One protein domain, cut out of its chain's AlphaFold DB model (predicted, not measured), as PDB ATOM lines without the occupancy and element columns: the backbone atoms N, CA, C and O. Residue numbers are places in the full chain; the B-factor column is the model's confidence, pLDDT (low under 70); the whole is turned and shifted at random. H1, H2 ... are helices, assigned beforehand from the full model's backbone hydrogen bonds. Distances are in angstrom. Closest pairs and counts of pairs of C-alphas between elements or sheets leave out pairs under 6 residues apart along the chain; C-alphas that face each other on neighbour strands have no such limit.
ATOM      1  N   ASN A 696     143.282 136.739 119.706       61.34
ATOM      2  CA  ASN A 696     141.883 136.714 119.267       61.34
ATOM      3  C   ASN A 696     141.314 135.292 119.055       61.34
ATOM      4  O   ASN A 696     140.100 135.094 119.147       61.34
ATOM      5  N   TRP A 697     142.156 134.283 118.824       72.94
ATOM      6  CA  TRP A 697     141.742 132.885 118.722       72.94
ATOM      7  C   TRP A 697     141.325 132.261 120.046       72.94
ATOM      8  O   TRP A 697     140.449 131.390 120.044       72.94
ATOM      9  N   PHE A 698     141.840 132.745 121.175       75.06
ATOM     10  CA  PHE A 698     141.399 132.263 122.482       75.06
ATOM     11  C   PHE A 698     139.923 132.546 122.742       75.06
ATOM     12  O   PHE A 698     139.240 131.717 123.343       75.06
ATOM     13  N   VAL A 699     139.377 133.640 122.202       72.88
ATOM     14  CA  VAL A 699     137.934 133.918 122.274       72.88
ATOM     15  C   VAL A 699     137.142 132.844 121.520       72.88
ATOM     16  O   VAL A 699     136.163 132.306 122.044       72.88
ATOM     17  N   TYR A 700     137.588 132.452 120.321       78.62
ATOM     18  CA  TYR A 700     136.944 131.378 119.555       78.62
ATOM     19  C   TYR A 700     137.051 130.020 120.256       78.62
ATOM     20  O   TYR A 700     136.066 129.280 120.298       78.62
ATOM     21  N   LEU A 701     138.210 129.692 120.834       82.69
ATOM     22  CA  LEU A 701     138.429 128.445 121.575       82.69
ATOM     23  C   LEU A 701     137.597 128.382 122.865       82.69
ATOM     24  O   LEU A 701     136.995 127.342 123.166       82.69
ATOM     25  N   LEU A 702     137.476 129.500 123.585       83.31
ATOM     26  CA  LEU A 702     136.605 129.641 124.750       83.31
ATOM     27  C   LEU A 702     135.148 129.371 124.364       83.31
ATOM     28  O   LEU A 702     134.474 128.530 124.955       83.31
ATOM     29  N   ILE A 703     134.663 130.032 123.316       79.06
ATOM     30  CA  ILE A 703     133.289 129.857 122.848       79.06
ATOM     31  C   ILE A 703     133.052 128.410 122.379       79.06
ATOM     32  O   ILE A 703     132.067 127.774 122.762       79.06
ATOM     33  N   PHE A 704     133.966 127.858 121.581       86.31
ATOM     34  CA  PHE A 704     133.872 126.497 121.054       86.31
ATOM     35  C   PHE A 704     133.832 125.443 122.167       86.31
ATOM     36  O   PHE A 704     133.010 124.520 122.127       86.31
ATOM     37  N   SER A 705     134.670 125.593 123.193       90.06
ATOM     38  CA  SER A 705     134.688 124.688 124.342       90.06
ATOM     39  C   SER A 705     133.395 124.760 125.163       90.06
ATOM     40  O   SER A 705     132.841 123.709 125.500       90.06
ATOM     41  N   ILE A 706     132.834 125.956 125.390       86.81
ATOM     42  CA  ILE A 706     131.515 126.125 126.029       86.81
ATOM     43  C   ILE A 706     130.434 125.382 125.232       86.81
ATOM     44  O   ILE A 706     129.657 124.613 125.807       86.81
ATOM     45  N   VAL A 707     130.399 125.551 123.906       86.81
ATOM     46  CA  VAL A 707     129.416 124.886 123.034       86.81
ATOM     47  C   VAL A 707     129.544 123.370 123.096       86.81
ATOM     48  O   VAL A 707     128.533 122.684 123.261       86.81
ATOM     49  N   ILE A 708     130.764 122.832 123.009       89.69
ATOM     50  CA  ILE A 708     131.016 121.390 123.120       89.69
ATOM     51  C   ILE A 708     130.513 120.850 124.460       89.69
ATOM     52  O   ILE A 708     129.877 119.792 124.500       89.69
ATOM     53  N   LEU A 709     130.763 121.564 125.559       91.12
ATOM     54  CA  LEU A 709     130.348 121.143 126.896       91.12
ATOM     55  C   LEU A 709     128.825 121.200 127.072       91.12
ATOM     56  O   LEU A 709     128.239 120.253 127.611       91.12
ATOM     57  N   ILE A 710     128.165 122.248 126.567       87.12
ATOM     58  CA  ILE A 710     126.696 122.347 126.540       87.12
ATOM     59  C   ILE A 710     126.110 121.211 125.700       87.12
ATOM     60  O   ILE A 710     125.173 120.535 126.131       87.12
ATOM     61  N   PHE A 711     126.677 120.950 124.523       86.50
ATOM     62  CA  PHE A 711     126.228 119.878 123.643       86.50
ATOM     63  C   PHE A 711     126.377 118.505 124.307       86.50
ATOM     64  O   PHE A 711     125.421 117.727 124.331       86.50
ATOM     65  N   ALA A 712     127.517 118.240 124.954       88.62
ATOM     66  CA  ALA A 712     127.730 117.028 125.740       88.62
ATOM     67  C   ALA A 712     126.699 116.889 126.878       88.62
ATOM     68  O   ALA A 712     126.173 115.798 127.106       88.62
ATOM     69  N   ALA A 713     126.355 117.987 127.562       87.00
ATOM     70  CA  ALA A 713     125.338 117.998 128.614       87.00
ATOM     71  C   ALA A 713     123.915 117.736 128.079       87.00
ATOM     72  O   ALA A 713     123.133 117.029 128.718       87.00
ATOM     73  N   ILE A 714     123.571 118.260 126.899       85.12
ATOM     74  CA  ILE A 714     122.286 117.994 126.235       85.12
ATOM     75  C   ILE A 714     122.200 116.530 125.795       85.12
ATOM     76  O   ILE A 714     121.163 115.886 125.978       85.12
ATOM     77  N   MET A 715     123.281 115.991 125.230       81.50
ATOM     78  CA  MET A 715     123.341 114.605 124.772       81.50
ATOM     79  C   MET A 715     123.169 113.606 125.914       81.50
ATOM     80  O   MET A 715     122.480 112.603 125.735       81.50
ATOM     81  N   ASP A 716     123.695 113.914 127.099       81.69
ATOM     82  CA  ASP A 716     123.519 113.079 128.291       81.69
ATOM     83  C   ASP A 716     122.057 112.947 128.741       81.69
ATOM     84  O   ASP A 716     121.702 111.958 129.378       81.69
ATOM     85  N   ARG A 717     121.175 113.894 128.381       77.19
ATOM     86  CA  ARG A 717     119.736 113.782 128.688       77.19
ATOM     87  C   ARG A 717     119.041 112.681 127.886       77.19
ATOM     88  O   ARG A 717     117.962 112.238 128.271       77.19
ATOM     89  N   LYS A 718     119.617 112.255 126.759       66.38
ATOM     90  CA  LYS A 718     119.077 111.193 125.901       66.38
ATOM     91  C   LYS A 718     119.952 109.953 126.066       66.38
ATOM     92  O   LYS A 718     120.835 109.718 125.246       66.38
ATOM     93  N   ASP A 719     119.708 109.154 127.107       64.50
ATOM     94  CA  ASP A 719     120.469 107.918 127.339       64.50
ATOM     95  C   ASP A 719     120.201 106.911 126.205       64.50
ATOM     96  O   ASP A 719     119.157 106.263 126.134       64.50
ATOM     97  N   ARG A 720     121.121 106.859 125.236       68.81
ATOM     98  CA  ARG A 720     121.018 106.062 124.001       68.81
ATOM     99  C   ARG A 720     122.035 104.913 123.961       68.81
ATOM    100  O   ARG A 720     122.311 104.373 122.890       68.81
ATOM    101  N   GLY A 721     122.593 104.542 125.113       76.69
ATOM    102  CA  GLY A 721     123.523 103.420 125.269       76.69
ATOM    103  C   GLY A 721     125.009 103.800 125.246       76.69
ATOM    104  O   GLY A 721     125.385 104.967 125.120       76.69
ATOM    105  N   GLN A 722     125.871 102.785 125.369       74.75
ATOM    106  CA  GLN A 722     127.303 102.928 125.675       74.75
ATOM    107  C   GLN A 722     128.095 103.763 124.655       74.75
ATOM    108  O   GLN A 722     128.963 104.539 125.048       74.75
ATOM    109  N   PHE A 723     127.746 103.689 123.365       77.81
ATOM    110  CA  PHE A 723     128.362 104.520 122.323       77.81
ATOM    111  C   PHE A 723     128.249 106.019 122.641       77.81
ATOM    112  O   PHE A 723     129.233 106.748 122.570       77.81
ATOM    113  N   TRP A 724     127.069 106.482 123.060       80.50
ATOM    114  CA  TRP A 724     126.828 107.897 123.353       80.50
ATOM    115  C   TRP A 724     127.513 108.359 124.643       80.50
ATOM    116  O   TRP A 724     127.964 109.501 124.725       80.50
ATOM    117  N   ARG A 725     127.663 107.460 125.624       81.44
ATOM    118  CA  ARG A 725     128.396 107.728 126.871       81.44
ATOM    119  C   ARG A 725     129.896 107.953 126.633       81.44
ATOM    120  O   ARG A 725     130.488 108.776 127.328       81.44
ATOM    121  N   VAL A 726     130.483 107.264 125.646       84.25
ATOM    122  CA  VAL A 726     131.877 107.471 125.204       84.25
ATOM    123  C   VAL A 726     132.036 108.813 124.498       84.25
ATOM    124  O   VAL A 726     132.923 109.579 124.857       84.25
ATOM    125  N   GLN A 727     131.155 109.130 123.543       85.75
ATOM    126  CA  GLN A 727     131.249 110.377 122.771       85.75
ATOM    127  C   GLN A 727     131.135 111.621 123.664       85.75
ATOM    128  O   GLN A 727     131.942 112.539 123.566       85.75
ATOM    129  N   THR A 728     130.177 111.624 124.593       89.50
ATOM    130  CA  THR A 728     129.994 112.732 125.546       89.50
ATOM    131  C   THR A 728     131.144 112.856 126.545       89.50
ATOM    132  O   THR A 728     131.452 113.970 126.963       89.50
ATOM    133  N   LEU A 729     131.807 111.753 126.922       89.00
ATOM    134  CA  LEU A 729     133.030 111.834 127.722       89.00
ATOM    135  C   LEU A 729     134.179 112.426 126.898       89.00
ATOM    136  O   LEU A 729     134.829 113.342 127.382       89.00
ATOM    137  N   GLY A 730     134.392 111.959 125.664       88.19
ATOM    138  CA  GLY A 730     135.430 112.492 124.776       88.19
ATOM    139  C   GLY A 730     135.290 114.001 124.566       88.19
ATOM    140  O   GLY A 730     136.251 114.742 124.737       88.19
ATOM    141  N   MET A 731     134.061 114.473 124.332       91.00
ATOM    142  CA  MET A 731     133.745 115.905 124.260       91.00
ATOM    143  C   MET A 731     134.134 116.668 125.529       91.00
ATOM    144  O   MET A 731     134.635 117.778 125.434       91.00
ATOM    145  N   ARG A 732     133.933 116.093 126.720       93.06
ATOM    146  CA  ARG A 732     134.302 116.735 127.993       93.06
ATOM    147  C   ARG A 732     135.806 116.706 128.249       93.06
ATOM    148  O   ARG A 732     136.329 117.679 128.772       93.06
ATOM    149  N   VAL A 733     136.481 115.619 127.883       92.38
ATOM    150  CA  VAL A 733     137.941 115.483 128.006       92.38
ATOM    151  C   VAL A 733     138.665 116.481 127.104       92.38
ATOM    152  O   VAL A 733     139.718 116.962 127.488       92.38
ATOM    153  N   ILE A 734     138.086 116.834 125.953       90.44
ATOM    154  CA  ILE A 734     138.623 117.877 125.066       90.44
ATOM    155  C   ILE A 734     138.144 119.270 125.500       90.44
ATOM    156  O   ILE A 734     138.939 120.193 125.626       90.44
ATOM    157  N   GLY A 735     136.843 119.432 125.746       91.81
ATOM    158  CA  GLY A 735     136.229 120.735 125.992       91.81
ATOM    159  C   GLY A 735     136.700 121.399 127.282       91.81
ATOM    160  O   GLY A 735     136.942 122.596 127.281       91.81
ATOM    161  N   TRP A 736     136.867 120.651 128.376       94.38
ATOM    162  CA  TRP A 736     137.280 121.247 129.648       94.38
ATOM    163  C   TRP A 736     138.709 121.817 129.634       94.38
ATOM    164  O   TRP A 736     138.853 122.962 130.043       94.38
ATOM    165  N   PRO A 737     139.750 121.102 129.160       92.69
ATOM    166  CA  PRO A 737     141.089 121.677 129.044       92.69
ATOM    167  C   PRO A 737     141.133 122.895 128.122       92.69
ATOM    168  O   PRO A 737     141.712 123.905 128.495       92.69
ATOM    169  N   VAL A 738     140.465 122.841 126.960       90.50
ATOM    170  CA  VAL A 738     140.407 123.991 126.037       90.50
ATOM    171  C   VAL A 738     139.718 125.189 126.696       90.50
ATOM    172  O   VAL A 738     140.188 126.314 126.547       90.50
ATOM    173  N   LEU A 739     138.643 124.953 127.459       92.50
ATOM    174  CA  LEU A 739     137.968 125.994 128.234       92.50
ATOM    175  C   LEU A 739     138.901 126.599 129.279       92.50
ATOM    176  O   LEU A 739     138.965 127.817 129.375       92.50
ATOM    177  N   LEU A 740     139.597 125.762 130.056       92.50
ATOM    178  CA  LEU A 740     140.486 126.219 131.121       92.50
ATOM    179  C   LEU A 740     141.634 127.051 130.564       92.50
ATOM    180  O   LEU A 740     141.804 128.159 131.045       92.50
ATOM    181  N   VAL A 741     142.335 126.571 129.530       88.50
ATOM    182  CA  VAL A 741     143.426 127.319 128.881       88.50
ATOM    183  C   VAL A 741     142.911 128.644 128.320       88.50
ATOM    184  O   VAL A 741     143.458 129.697 128.613       88.50
ATOM    185  N   SER A 742     141.811 128.623 127.561       85.69
ATOM    186  CA  SER A 742     141.307 129.849 126.925       85.69
ATOM    187  C   SER A 742     140.794 130.865 127.944       85.69
ATOM    188  O   SER A 742     141.009 132.063 127.786       85.69
ATOM    189  N   ALA A 743     140.117 130.399 128.996       87.44
ATOM    190  CA  ALA A 743     139.636 131.261 130.066       87.44
ATOM    191  C   ALA A 743     140.791 131.801 130.914       87.44
ATOM    192  O   ALA A 743     140.779 132.986 131.231       87.44
ATOM    193  N   SER A 744     141.784 130.969 131.256       87.44
ATOM    194  CA  SER A 744     142.936 131.408 132.042       87.44
ATOM    195  C   SER A 744     143.734 132.457 131.288       87.44
ATOM    196  O   SER A 744     143.973 133.517 131.846       87.44
ATOM    197  N   THR A 745     144.057 132.229 130.011       82.69
ATOM    198  CA  THR A 745     144.834 133.182 129.209       82.69
ATOM    199  C   THR A 745     144.117 134.528 129.088       82.69
ATOM    200  O   THR A 745     144.692 135.550 129.442       82.69
ATOM    201  N   LEU A 746     142.842 134.542 128.680       79.31
ATOM    202  CA  LEU A 746     142.093 135.794 128.497       79.31
ATOM    203  C   LEU A 746     141.874 136.552 129.814       79.31
ATOM    204  O   LEU A 746     142.021 137.770 129.862       79.31
ATOM    205  N   MET A 747     141.494 135.850 130.888       82.06
ATOM    206  CA  MET A 747     141.175 136.505 132.159       82.06
ATOM    207  C   MET A 747     142.431 136.959 132.901       82.06
ATOM    208  O   MET A 747     142.407 138.033 133.498       82.06
ATOM    209  N   LEU A 748     143.513 136.172 132.872       83.50
ATOM    210  CA  LEU A 748     144.766 136.534 133.533       83.50
ATOM    211  C   LEU A 748     145.448 137.690 132.814       83.50
ATOM    212  O   LEU A 748     145.821 138.647 133.485       83.50
ATOM    213  N   ASP A 749     145.510 137.664 131.483       77.62
ATOM    214  CA  ASP A 749     146.075 138.760 130.695       77.62
ATOM    215  C   ASP A 749     145.282 140.066 130.875       77.62
ATOM    216  O   ASP A 749     145.849 141.099 131.235       77.62
ATOM    217  N   TYR A 750     143.946 140.008 130.787       75.19
ATOM    218  CA  TYR A 750     143.103 141.165 131.096       75.19
ATOM    219  C   TYR A 750     143.321 141.671 132.529       75.19
ATOM    220  O   TYR A 750     143.380 142.882 132.753       75.19
ATOM    221  N   SER A 751     143.440 140.763 133.505       75.69
ATOM    222  CA  SER A 751     143.659 141.141 134.903       75.69
ATOM    223  C   SER A 751     145.025 141.785 135.126       75.69
ATOM    224  O   SER A 751     145.080 142.811 135.790       75.69
ATOM    225  N   ALA A 752     146.090 141.255 134.522       73.50
ATOM    226  CA  ALA A 752     147.441 141.795 134.631       73.50
ATOM    227  C   ALA A 752     147.523 143.211 134.040       73.50
ATOM    228  O   ALA A 752     148.195 144.091 134.574       73.50
ATOM    229  N   GLN A 753     146.771 143.465 132.967       68.25
ATOM    230  CA  GLN A 753     146.758 144.764 132.303       68.25
ATOM    231  C   GLN A 753     145.802 145.780 132.942       68.25
ATOM    232  O   GLN A 753     146.047 146.985 132.864       68.25
ATOM    233  N   ASN A 754     144.720 145.361 133.602       69.56
ATOM    234  CA  ASN A 754     143.651 146.286 134.011       69.56
ATOM    235  C   ASN A 754     143.324 146.272 135.507       69.56
ATOM    236  O   ASN A 754     142.773 147.250 136.009       69.56
ATOM    237  N   LEU A 755     143.660 145.205 136.230       74.81
ATOM    238  CA  LEU A 755     143.251 144.991 137.618       74.81
ATOM    239  C   LEU A 755     144.459 145.014 138.576       74.81
ATOM    240  O   LEU A 755     145.600 144.919 138.137       74.81
ATOM    241  N   PRO A 756     144.238 145.177 139.896       73.12
ATOM    242  CA  PRO A 756     145.307 145.078 140.889       73.12
ATOM    243  C   PRO A 756     145.877 143.655 140.987       73.12
ATOM    244  O   PRO A 756     145.107 142.694 140.946       73.12
ATOM    245  N   ASN A 757     147.180 143.530 141.264       72.62
ATOM    246  CA  ASN A 757     147.904 142.248 141.334       72.62
ATOM    247  C   ASN A 757     147.222 141.206 142.242       72.62
ATOM    248  O   ASN A 757     147.131 140.039 141.886       72.62
ATOM    249  N   ALA A 758     146.615 141.629 143.359       69.25
ATOM    250  CA  ALA A 758     145.890 140.728 144.264       69.25
ATOM    251  C   ALA A 758     144.704 139.991 143.601       69.25
ATOM    252  O   ALA A 758     144.339 138.891 144.019       69.25
ATOM    253  N   VAL A 759     144.067 140.599 142.593       72.06
ATOM    254  CA  VAL A 759     142.988 139.961 141.823       72.06
ATOM    255  C   VAL A 759     143.570 138.953 140.838       72.06
ATOM    256  O   VAL A 759     143.014 137.865 140.695       72.06
ATOM    257  N   THR A 760     144.689 139.293 140.199       75.00
ATOM    258  CA  THR A 760     145.432 138.388 139.319       75.00
ATOM    259  C   THR A 760     145.874 137.144 140.084       75.00
ATOM    260  O   THR A 760     145.513 136.046 139.674       75.00
ATOM    261  N   ASP A 761     146.492 137.291 141.258       74.06
ATOM    262  CA  ASP A 761     146.908 136.163 142.106       74.06
ATOM    263  C   ASP A 761     145.728 135.254 142.479       74.06
ATOM    264  O   ASP A 761     145.807 134.026 142.401       74.06
ATOM    265  N   ALA A 762     144.583 135.845 142.836       72.94
ATOM    266  CA  ALA A 762     143.378 135.084 143.149       72.94
ATOM    267  C   ALA A 762     142.842 134.302 141.934       72.94
ATOM    268  O   ALA A 762     142.346 133.182 142.092       72.94
ATOM    269  N   LEU A 763     142.937 134.872 140.727       77.19
ATOM    270  CA  LEU A 763     142.580 134.187 139.485       77.19
ATOM    271  C   LEU A 763     143.554 133.047 139.173       77.19
ATOM    272  O   LEU A 763     143.091 131.969 138.802       77.19
ATOM    273  N   VAL A 764     144.859 133.236 139.383       82.19
ATOM    274  CA  VAL A 764     145.864 132.170 139.230       82.19
ATOM    275  C   VAL A 764     145.526 131.003 140.153       82.19
ATOM    276  O   VAL A 764     145.295 129.889 139.683       82.19
ATOM    277  N   MET A 765     145.336 131.274 141.450       80.50
ATOM    278  CA  MET A 765     144.959 130.248 142.429       80.50
ATOM    279  C   MET A 765     143.656 129.524 142.055       80.50
ATOM    280  O   MET A 765     143.519 128.315 142.281       80.50
ATOM    281  N   LEU A 766     142.680 130.246 141.493       85.25
ATOM    282  CA  LEU A 766     141.427 129.668 141.015       85.25
ATOM    283  C   LEU A 766     141.670 128.696 139.853       85.25
ATOM    284  O   LEU A 766     141.181 127.564 139.907       85.25
ATOM    285  N   PHE A 767     142.400 129.111 138.816       89.06
ATOM    286  CA  PHE A 767     142.661 128.275 137.641       89.06
ATOM    287  C   PHE A 767     143.539 127.067 137.974       89.06
ATOM    288  O   PHE A 767     143.198 125.948 137.575       89.06
ATOM    289  N   ASP A 768     144.570 127.240 138.796       86.00
ATOM    290  CA  ASP A 768     145.410 126.139 139.273       86.00
ATOM    291  C   ASP A 768     144.600 125.126 140.090       86.00
ATOM    292  O   ASP A 768     144.730 123.911 139.920       86.00
ATOM    293  N   SER A 769     143.662 125.599 140.918       87.00
ATOM    294  CA  SER A 769     142.730 124.719 141.632       87.00
ATOM    295  C   SER A 769     141.799 123.960 140.679       87.00
ATOM    296  O   SER A 769     141.507 122.774 140.885       87.00
ATOM    297  N   LEU A 770     141.327 124.611 139.611       90.12
ATOM    298  CA  LEU A 770     140.476 123.979 138.600       90.12
ATOM    299  C   LEU A 770     141.215 122.876 137.832       90.12
ATOM    300  O   LEU A 770     140.593 121.850 137.535       90.12
ATOM    301  N   TRP A 771     142.522 123.018 137.598       93.38
ATOM    302  CA  TRP A 771     143.357 121.976 136.988       93.38
ATOM    303  C   TRP A 771     143.456 120.691 137.817       93.38
ATOM    304  O   TRP A 771     143.688 119.625 137.254       93.38
ATOM    305  N   TRP A 772     143.166 120.734 139.119       93.12
ATOM    306  CA  TRP A 772     143.021 119.535 139.953       93.12
ATOM    307  C   TRP A 772     141.578 119.018 140.007       93.12
ATOM    308  O   TRP A 772     141.320 117.813 139.900       93.12
ATOM    309  N   ILE A 773     140.607 119.920 140.157       91.62
ATOM    310  CA  ILE A 773     139.197 119.561 140.377       91.62
ATOM    311  C   ILE A 773     138.544 119.007 139.103       91.62
ATOM    312  O   ILE A 773     137.750 118.060 139.164       91.62
ATOM    313  N   VAL A 774     138.858 119.571 137.936       93.94
ATOM    314  CA  VAL A 774     138.230 119.187 136.666       93.94
ATOM    315  C   VAL A 774     138.644 117.776 136.227       93.94
ATOM    316  O   VAL A 774     137.746 116.962 135.973       93.94
ATOM    317  N   PRO A 775     139.937 117.391 136.217       94.62
ATOM    318  CA  PRO A 775     140.330 116.004 135.974       94.62
ATOM    319  C   PRO A 775     139.734 115.030 136.992       94.62
ATOM    320  O   PRO A 775     139.238 113.972 136.601       94.62
ATOM    321  N   ALA A 776     139.676 115.398 138.276       93.44
ATOM    322  CA  ALA A 776     139.025 114.591 139.310       93.44
ATOM    323  C   ALA A 776     137.539 114.338 138.996       93.44
ATOM    324  O   ALA A 776     137.050 113.204 139.075       93.44
ATOM    325  N   ARG A 777     136.822 115.375 138.541       93.62
ATOM    326  CA  ARG A 777     135.431 115.265 138.086       93.62
ATOM    327  C   ARG A 777     135.299 114.345 136.872       93.62
ATOM    328  O   ARG A 777     134.375 113.525 136.843       93.62
ATOM    329  N   LEU A 778     136.187 114.465 135.882       93.38
ATOM    330  CA  LEU A 778     136.200 113.626 134.675       93.38
ATOM    331  C   LEU A 778     136.513 112.161 134.995       93.38
ATOM    332  O   LEU A 778     135.861 111.263 134.452       93.38
ATOM    333  N   LEU A 779     137.437 111.910 135.921       93.25
ATOM    334  CA  LEU A 779     137.768 110.572 136.402       93.25
ATOM    335  C   LEU A 779     136.566 109.938 137.115       93.25
ATOM    336  O   LEU A 779     136.186 108.810 136.806       93.25
ATOM    337  N   ALA A 780     135.891 110.689 137.992       90.94
ATOM    338  CA  ALA A 780     134.687 110.216 138.673       90.94
ATOM    339  C   ALA A 780     133.552 109.872 137.685       90.94
ATOM    340  O   ALA A 780     132.881 108.852 137.846       90.94
ATOM    341  N   ILE A 781     133.356 110.677 136.628       90.06
ATOM    342  CA  ILE A 781     132.389 110.374 135.549       90.06
ATOM    343  C   ILE A 781     132.796 109.110 134.789       90.06
ATOM    344  O   ILE A 781     131.938 108.297 134.440       90.06
ATOM    345  N   SER A 782     134.092 108.949 134.522       90.00
ATOM    346  CA  SER A 782     134.624 107.790 133.809       90.00
ATOM    347  C   SER A 782     134.375 106.499 134.587       90.00
ATOM    348  O   SER A 782     133.826 105.550 134.031       90.00
ATOM    349  N   ILE A 783     134.673 106.472 135.888       91.06
ATOM    350  CA  ILE A 783     134.419 105.295 136.734       91.06
ATOM    351  C   ILE A 783     132.921 104.979 136.785       91.06
ATOM    352  O   ILE A 783     132.529 103.825 136.619       91.06
ATOM    353  N   GLU A 784     132.067 105.995 136.926       87.12
ATOM    354  CA  GLU A 784     130.614 105.810 136.885       87.12
ATOM    355  C   GLU A 784     130.156 105.128 135.592       87.12
ATOM    356  O   GLU A 784     129.455 104.117 135.626       87.12
ATOM    357  N   ARG A 785     130.588 105.641 134.439       86.44
ATOM    358  CA  ARG A 785     130.101 105.183 133.131       86.44
ATOM    359  C   ARG A 785     130.710 103.870 132.659       86.44
ATOM    360  O   ARG A 785     130.022 103.123 131.967       86.44
ATOM    361  N   PHE A 786     131.980 103.619 132.970       86.62
ATOM    362  CA  PHE A 786     132.749 102.502 132.408       86.62
ATOM    363  C   PHE A 786     133.003 101.368 133.388       86.62
ATOM    364  O   PHE A 786     133.288 100.257 132.949       86.62
ATOM    365  N   PHE A 787     132.880 101.619 134.689       87.00
ATOM    366  CA  PHE A 787     133.081 100.596 135.707       87.00
ATOM    367  C   PHE A 787     131.762 100.235 136.384       87.00
ATOM    368  O   PHE A 787     131.314  99.094 136.281       87.00
ATOM    369  N   TRP A 788     131.085 101.206 137.002       86.94
ATOM    370  CA  TRP A 788     129.880 100.925 137.783       86.94
ATOM    371  C   TRP A 788     128.707 100.463 136.921       86.94
ATOM    372  O   TRP A 788     128.183  99.374 137.149       86.94
ATOM    373  N   VAL A 789     128.326 101.232 135.899       84.00
ATOM    374  CA  VAL A 789     127.148 100.888 135.087       84.00
ATOM    375  C   VAL A 789     127.282  99.539 134.353       84.00
ATOM    376  O   VAL A 789     126.344  98.747 134.430       84.00
ATOM    377  N   PRO A 790     128.417  99.185 133.717       84.12
ATOM    378  CA  PRO A 790     128.560  97.876 133.071       84.12
ATOM    379  C   PRO A 790     128.496  96.697 134.047       84.12
ATOM    380  O   PRO A 790     127.963  95.639 133.710       84.12
ATOM    381  N   ILE A 791     129.020  96.864 135.266       83.00
ATOM    382  CA  ILE A 791     128.918  95.844 136.316       83.00
ATOM    383  C   ILE A 791     127.461  95.700 136.774       83.00
ATOM    384  O   ILE A 791     126.994  94.574 136.940       83.00
ATOM    385  N   GLU A 792     126.725  96.800 136.937       84.00
ATOM    386  CA  GLU A 792     125.298  96.774 137.292       84.00
ATOM    387  C   GLU A 792     124.451  96.094 136.209       84.00
ATOM    388  O   GLU A 792     123.623  95.237 136.519       84.00
ATOM    389  N   GLU A 793     124.705  96.409 134.935       82.38
ATOM    390  CA  GLU A 793     124.019  95.801 133.789       82.38
ATOM    391  C   GLU A 793     124.315  94.294 133.680       82.38
ATOM    392  O   GLU A 793     123.401  93.503 133.448       82.38
ATOM    393  N   LYS A 794     125.570  93.870 133.895       80.75
ATOM    394  CA  LYS A 794     125.975  92.455 133.800       80.75
ATOM    395  C   LYS A 794     125.542  91.617 135.005       80.75
ATOM    396  O   LYS A 794     125.246  90.435 134.852       80.75
ATOM    397  N   SER A 795     125.545  92.202 136.203       74.75
ATOM    398  CA  SER A 795     125.194  91.501 137.448       74.75
ATOM    399  C   SER A 795     123.699  91.536 137.771       74.75
ATOM    400  O   SER A 795     123.246  90.769 138.620       74.75
ATOM    401  N   GLY A 796     122.932  92.436 137.142       74.75
ATOM    402  CA  GLY A 796     121.514  92.655 137.442       74.75
ATOM    403  C   GLY A 796     121.257  93.232 138.841       74.75
ATOM    404  O   GLY A 796     120.112  93.275 139.290       74.75
ATOM    405  N   ARG A 797     122.305  93.660 139.555       76.19
ATOM    406  CA  ARG A 797     122.247  94.184 140.924       76.19
ATOM    407  C   ARG A 797     122.863  95.582 140.952       76.19
ATOM    408  O   ARG A 797     123.911  95.813 140.358       76.19
ATOM    409  N   ARG A 798     122.223  96.519 141.659       76.62
ATOM    410  CA  ARG A 798     122.767  97.874 141.840       76.62
ATOM    411  C   ARG A 798     123.935  97.858 142.812       76.62
ATOM    412  O   ARG A 798     123.861  97.209 143.858       76.62
ATOM    413  N   ILE A 799     124.979  98.608 142.485       80.81
ATOM    414  CA  ILE A 799     126.144  98.746 143.344       80.81
ATOM    415  C   ILE A 799     125.772  99.668 144.504       80.81
ATOM    416  O   ILE A 799     125.058 100.657 144.315       80.81
ATOM    417  N   PRO A 800     126.218  99.364 145.731       78.88
ATOM    418  CA  PRO A 800     125.868 100.166 146.890       78.88
ATOM    419  C   PRO A 800     126.391 101.597 146.757       78.88
ATOM    420  O   PRO A 800     127.575 101.811 146.485       78.88
ATOM    421  N   ASN A 801     125.537 102.583 147.047       78.19
ATOM    422  CA  ASN A 801     125.908 104.002 146.986       78.19
ATOM    423  C   ASN A 801     127.137 104.334 147.841       78.19
ATOM    424  O   ASN A 801     127.910 105.209 147.475       78.19
ATOM    425  N   VAL A 802     127.343 103.618 148.951       76.88
ATOM    426  CA  VAL A 802     128.504 103.805 149.833       76.88
ATOM    427  C   VAL A 802     129.816 103.555 149.086       76.88
ATOM    428  O   VAL A 802     130.743 104.343 149.215       76.88
ATOM    429  N   VAL A 803     129.883 102.515 148.249       79.38
ATOM    430  CA  VAL A 803     131.090 102.190 147.470       79.38
ATOM    431  C   VAL A 803     131.332 103.250 146.391       79.38
ATOM    432  O   VAL A 803     132.461 103.695 146.186       79.38
ATOM    433  N   ARG A 804     130.259 103.720 145.745       83.44
ATOM    434  CA  ARG A 804     130.313 104.786 144.734       83.44
ATOM    435  C   ARG A 804     130.781 106.121 145.328       83.44
ATOM    436  O   ARG A 804     131.646 106.790 144.758       83.44
ATOM    437  N   LEU A 805     130.235 106.491 146.487       84.00
ATOM    438  CA  LEU A 805     130.622 107.683 147.245       84.00
ATOM    439  C   LEU A 805     132.055 107.578 147.763       84.00
ATOM    440  O   LEU A 805     132.780 108.559 147.716       84.00
ATOM    441  N   PHE A 806     132.489 106.394 148.195       83.75
ATOM    442  CA  PHE A 806     133.865 106.178 148.635       83.75
ATOM    443  C   PHE A 806     134.868 106.358 147.488       83.75
ATOM    444  O   PHE A 806     135.852 107.078 147.642       83.75
ATOM    445  N   ALA A 807     134.600 105.766 146.319       85.62
ATOM    446  CA  ALA A 807     135.470 105.903 145.152       85.62
ATOM    447  C   ALA A 807     135.556 107.360 144.672       85.62
ATOM    448  O   ALA A 807     136.648 107.901 144.527       85.62
ATOM    449  N   SER A 808     134.409 108.020 144.478       87.81
ATOM    450  CA  SER A 808     134.378 109.432 144.068       87.81
ATOM    451  C   SER A 808     134.961 110.367 145.132       87.81
ATOM    452  O   SER A 808     135.747 111.249 144.799       87.81
ATOM    453  N   GLY A 809     134.645 110.144 146.409       87.81
ATOM    454  CA  GLY A 809     135.188 110.898 147.536       87.81
ATOM    455  C   GLY A 809     136.707 110.792 147.639       87.81
ATOM    456  O   GLY A 809     137.363 111.806 147.833       87.81
ATOM    457  N   SER A 810     137.276 109.602 147.419       86.00
ATOM    458  CA  SER A 810     138.734 109.399 147.419       86.00
ATOM    459  C   SER A 810     139.427 110.194 146.309       86.00
ATOM    460  O   SER A 810     140.484 110.774 146.534       86.00
ATOM    461  N   ILE A 811     138.815 110.273 145.123       93.25
ATOM    462  CA  ILE A 811     139.352 111.030 143.981       93.25
ATOM    463  C   ILE A 811     139.364 112.531 144.281       93.25
ATOM    464  O   ILE A 811     140.376 113.189 144.060       93.25
ATOM    465  N   TYR A 812     138.268 113.075 144.820       91.94
ATOM    466  CA  TYR A 812     138.231 114.489 145.202       91.94
ATOM    467  C   TYR A 812     139.141 114.801 146.388       91.94
ATOM    468  O   TYR A 812     139.748 115.862 146.405       91.94
ATOM    469  N   LEU A 813     139.276 113.890 147.354       87.06
ATOM    470  CA  LEU A 813     140.202 114.053 148.476       87.06
ATOM    471  C   LEU A 813     141.653 114.162 147.980       87.06
ATOM    472  O   LEU A 813     142.380 115.048 148.415       87.06
ATOM    473  N   LEU A 814     142.053 113.308 147.031       90.25
ATOM    474  CA  LEU A 814     143.367 113.391 146.386       90.25
ATOM    475  C   LEU A 814     143.549 114.706 145.624       90.25
ATOM    476  O   LEU A 814     144.602 115.322 145.738       90.25
ATOM    477  N   ALA A 815     142.524 115.160 144.899       91.38
ATOM    478  CA  ALA A 815     142.568 116.448 144.212       91.38
ATOM    479  C   ALA A 815     142.716 117.618 145.194       91.38
ATOM    480  O   ALA A 815     143.546 118.485 144.970       91.38
ATOM    481  N   ILE A 816     141.981 117.613 146.311       87.31
ATOM    482  CA  ILE A 816     142.096 118.626 147.372       87.31
ATOM    483  C   ILE A 816     143.499 118.618 147.983       87.31
ATOM    484  O   ILE A 816     144.066 119.681 148.206       87.31
ATOM    485  N   PHE A 817     144.086 117.444 148.229       85.88
ATOM    486  CA  PHE A 817     145.473 117.373 148.688       85.88
ATOM    487  C   PHE A 817     146.461 117.887 147.642       85.88
ATOM    488  O   PHE A 817     147.406 118.569 148.022       85.88
ATOM    489  N   GLY A 818     146.225 117.615 146.357       86.88
ATOM    490  CA  GLY A 818     146.989 118.207 145.259       86.88
ATOM    491  C   GLY A 818     146.905 119.733 145.271       86.88
ATOM    492  O   GLY A 818     147.934 120.396 145.254       86.88
ATOM    493  N   VAL A 819     145.705 120.293 145.431       84.62
ATOM    494  CA  VAL A 819     145.504 121.743 145.563       84.62
ATOM    495  C   VAL A 819     146.265 122.301 146.770       84.62
ATOM    496  O   VAL A 819     147.042 123.236 146.634       84.62
ATOM    497  N   ILE A 820     146.108 121.711 147.956       80.19
ATOM    498  CA  ILE A 820     146.793 122.179 149.172       80.19
ATOM    499  C   ILE A 820     148.322 122.119 149.017       80.19
ATOM    500  O   ILE A 820     149.013 123.035 149.452       80.19
ATOM    501  N   ALA A 821     148.845 121.052 148.410       81.62
ATOM    502  CA  ALA A 821     150.283 120.838 148.280       81.62
ATOM    503  C   ALA A 821     150.932 121.682 147.186       81.62
ATOM    504  O   ALA A 821     151.999 122.227 147.417       81.62
ATOM    505  N   PHE A 822     150.315 121.750 146.005       82.69
ATOM    506  CA  PHE A 822     150.928 122.342 144.816       82.69
ATOM    507  C   PHE A 822     150.429 123.758 144.521       82.69
ATOM    508  O   PHE A 822     151.172 124.525 143.932       82.69
ATOM    509  N   VAL A 823     149.205 124.118 144.928       82.50
ATOM    510  CA  VAL A 823     148.637 125.461 144.682       82.50
ATOM    511  C   VAL A 823     148.843 126.381 145.884       82.50
ATOM    512  O   VAL A 823     149.152 127.554 145.725       82.50
ATOM    513  N   PHE A 824     148.696 125.862 147.107       77.38
ATOM    514  CA  PHE A 824     148.906 126.645 148.337       77.38
ATOM    515  C   PHE A 824     150.308 126.474 148.951       77.38
ATOM    516  O   PHE A 824     150.557 127.017 150.032       77.38
ATOM    517  N   ASP A 825     151.175 125.681 148.311       75.06
ATOM    518  CA  ASP A 825     152.524 125.304 148.771       75.06
ATOM    519  C   ASP A 825     152.576 124.869 150.258       75.06
ATOM    520  O   ASP A 825     153.512 125.141 151.015       75.06
ATOM    521  N   GLN A 826     151.513 124.207 150.740       75.38
ATOM    522  CA  GLN A 826     151.422 123.779 152.135       75.38
ATOM    523  C   GLN A 826     151.990 122.376 152.325       75.38
ATOM    524  O   GLN A 826     151.646 121.412 151.634       75.38
ATOM    525  N   ARG A 827     152.794 122.213 153.379       75.75
ATOM    526  CA  ARG A 827     153.345 120.909 153.767       75.75
ATOM    527  C   ARG A 827     152.234 119.972 154.254       75.75
ATOM    528  O   ARG A 827     151.745 120.102 155.375       75.75
TER     529      ARG A 827
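What this domain is: This is residues 696 to 827 of the 1042 residues of the protein "ABC transporter substrate-binding protein" of Rhodospirillaceae bacterium KN72 (UniProt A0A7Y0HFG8). Four helices lie side by side in a single flat row, and the chain runs back and forth through them as three helical hairpins in succession. The two longest, H3 and H2, make the middle of the row, with the shorter H1 beside H2 at one edge and H4 beside H3 at the other. The turn at residues 753 to 758 sticks out at one end of the row, and residues 792 to 797 stick out at the other. The printed part has 132 residues with four named helices, H1, H2, H3 and H4 along the chain, and no named strand; the class is all helix. It is loose, with a radius of gyration of the C-alphas of 17.9 A, and spans 58 by 39 by 15 A, only just flat.

Where its parts are: H3, the longest helix, holds residues 757 to 795 and is 55.7 A from first to last C-alpha, from C-alpha 757 at (147.904, 142.248, 141.334) to C-alpha 795 at (125.194, 91.501, 137.448). H2 holds residues 722 to 754 and is 47.1 A long. H1, residues 696 to 716, begins with C-alpha 696 at (141.883, 136.714, 119.267) and is 31.3 A long. H4, residues 801 to 823, is also 31.3 A long and ends with C-alpha 823 at (148.637, 125.461, 144.682).

How they stand to each other: H3 touches H2, and the two form a hairpin, running opposite ways at a shallow tilt of 4 degrees. Their closest C-alphas, those of Ser 751 and Thr 760, are 5.5 A apart. H3 also touches H4 in a hairpin, opposite ways at a shallow tilt of 24 degrees; the closest C-alphas, of Trp 772 and Ala 815, are 5.3 A apart. H1 and H2 touch and form a third hairpin, opposite ways at a shallow tilt of 33 degrees, only just short of steep. Their closest C-alphas are those of Ser 705 and Gly 735, at 4.6 A. H1 is apart from H3 and H4, and H2 is apart from H4. In H4 every O i to N i+4 pair is within hydrogen-bond range; in H1 it is 16 of 17, in H2 28 of 29 and in H3 30 of 35.

The domain as a whole: The two C-alphas farthest apart, those of Gln 753 and Gly 796, are 58.1 A from each other. Residues 753 to 758 stand free, and so do residues 792 to 797, of which 792 to 795 belong to H3. The body without these stretches spans 50 by 39 by 15 A. The three links, H1 to H2, H2 to H3 and H3 to H4, are tight, and the printed part has no cut. The mean pLDDT of the printed part is 83.3; residue 696, residues 718 to 720, residues 753 to 754 and residue 758 are under 70.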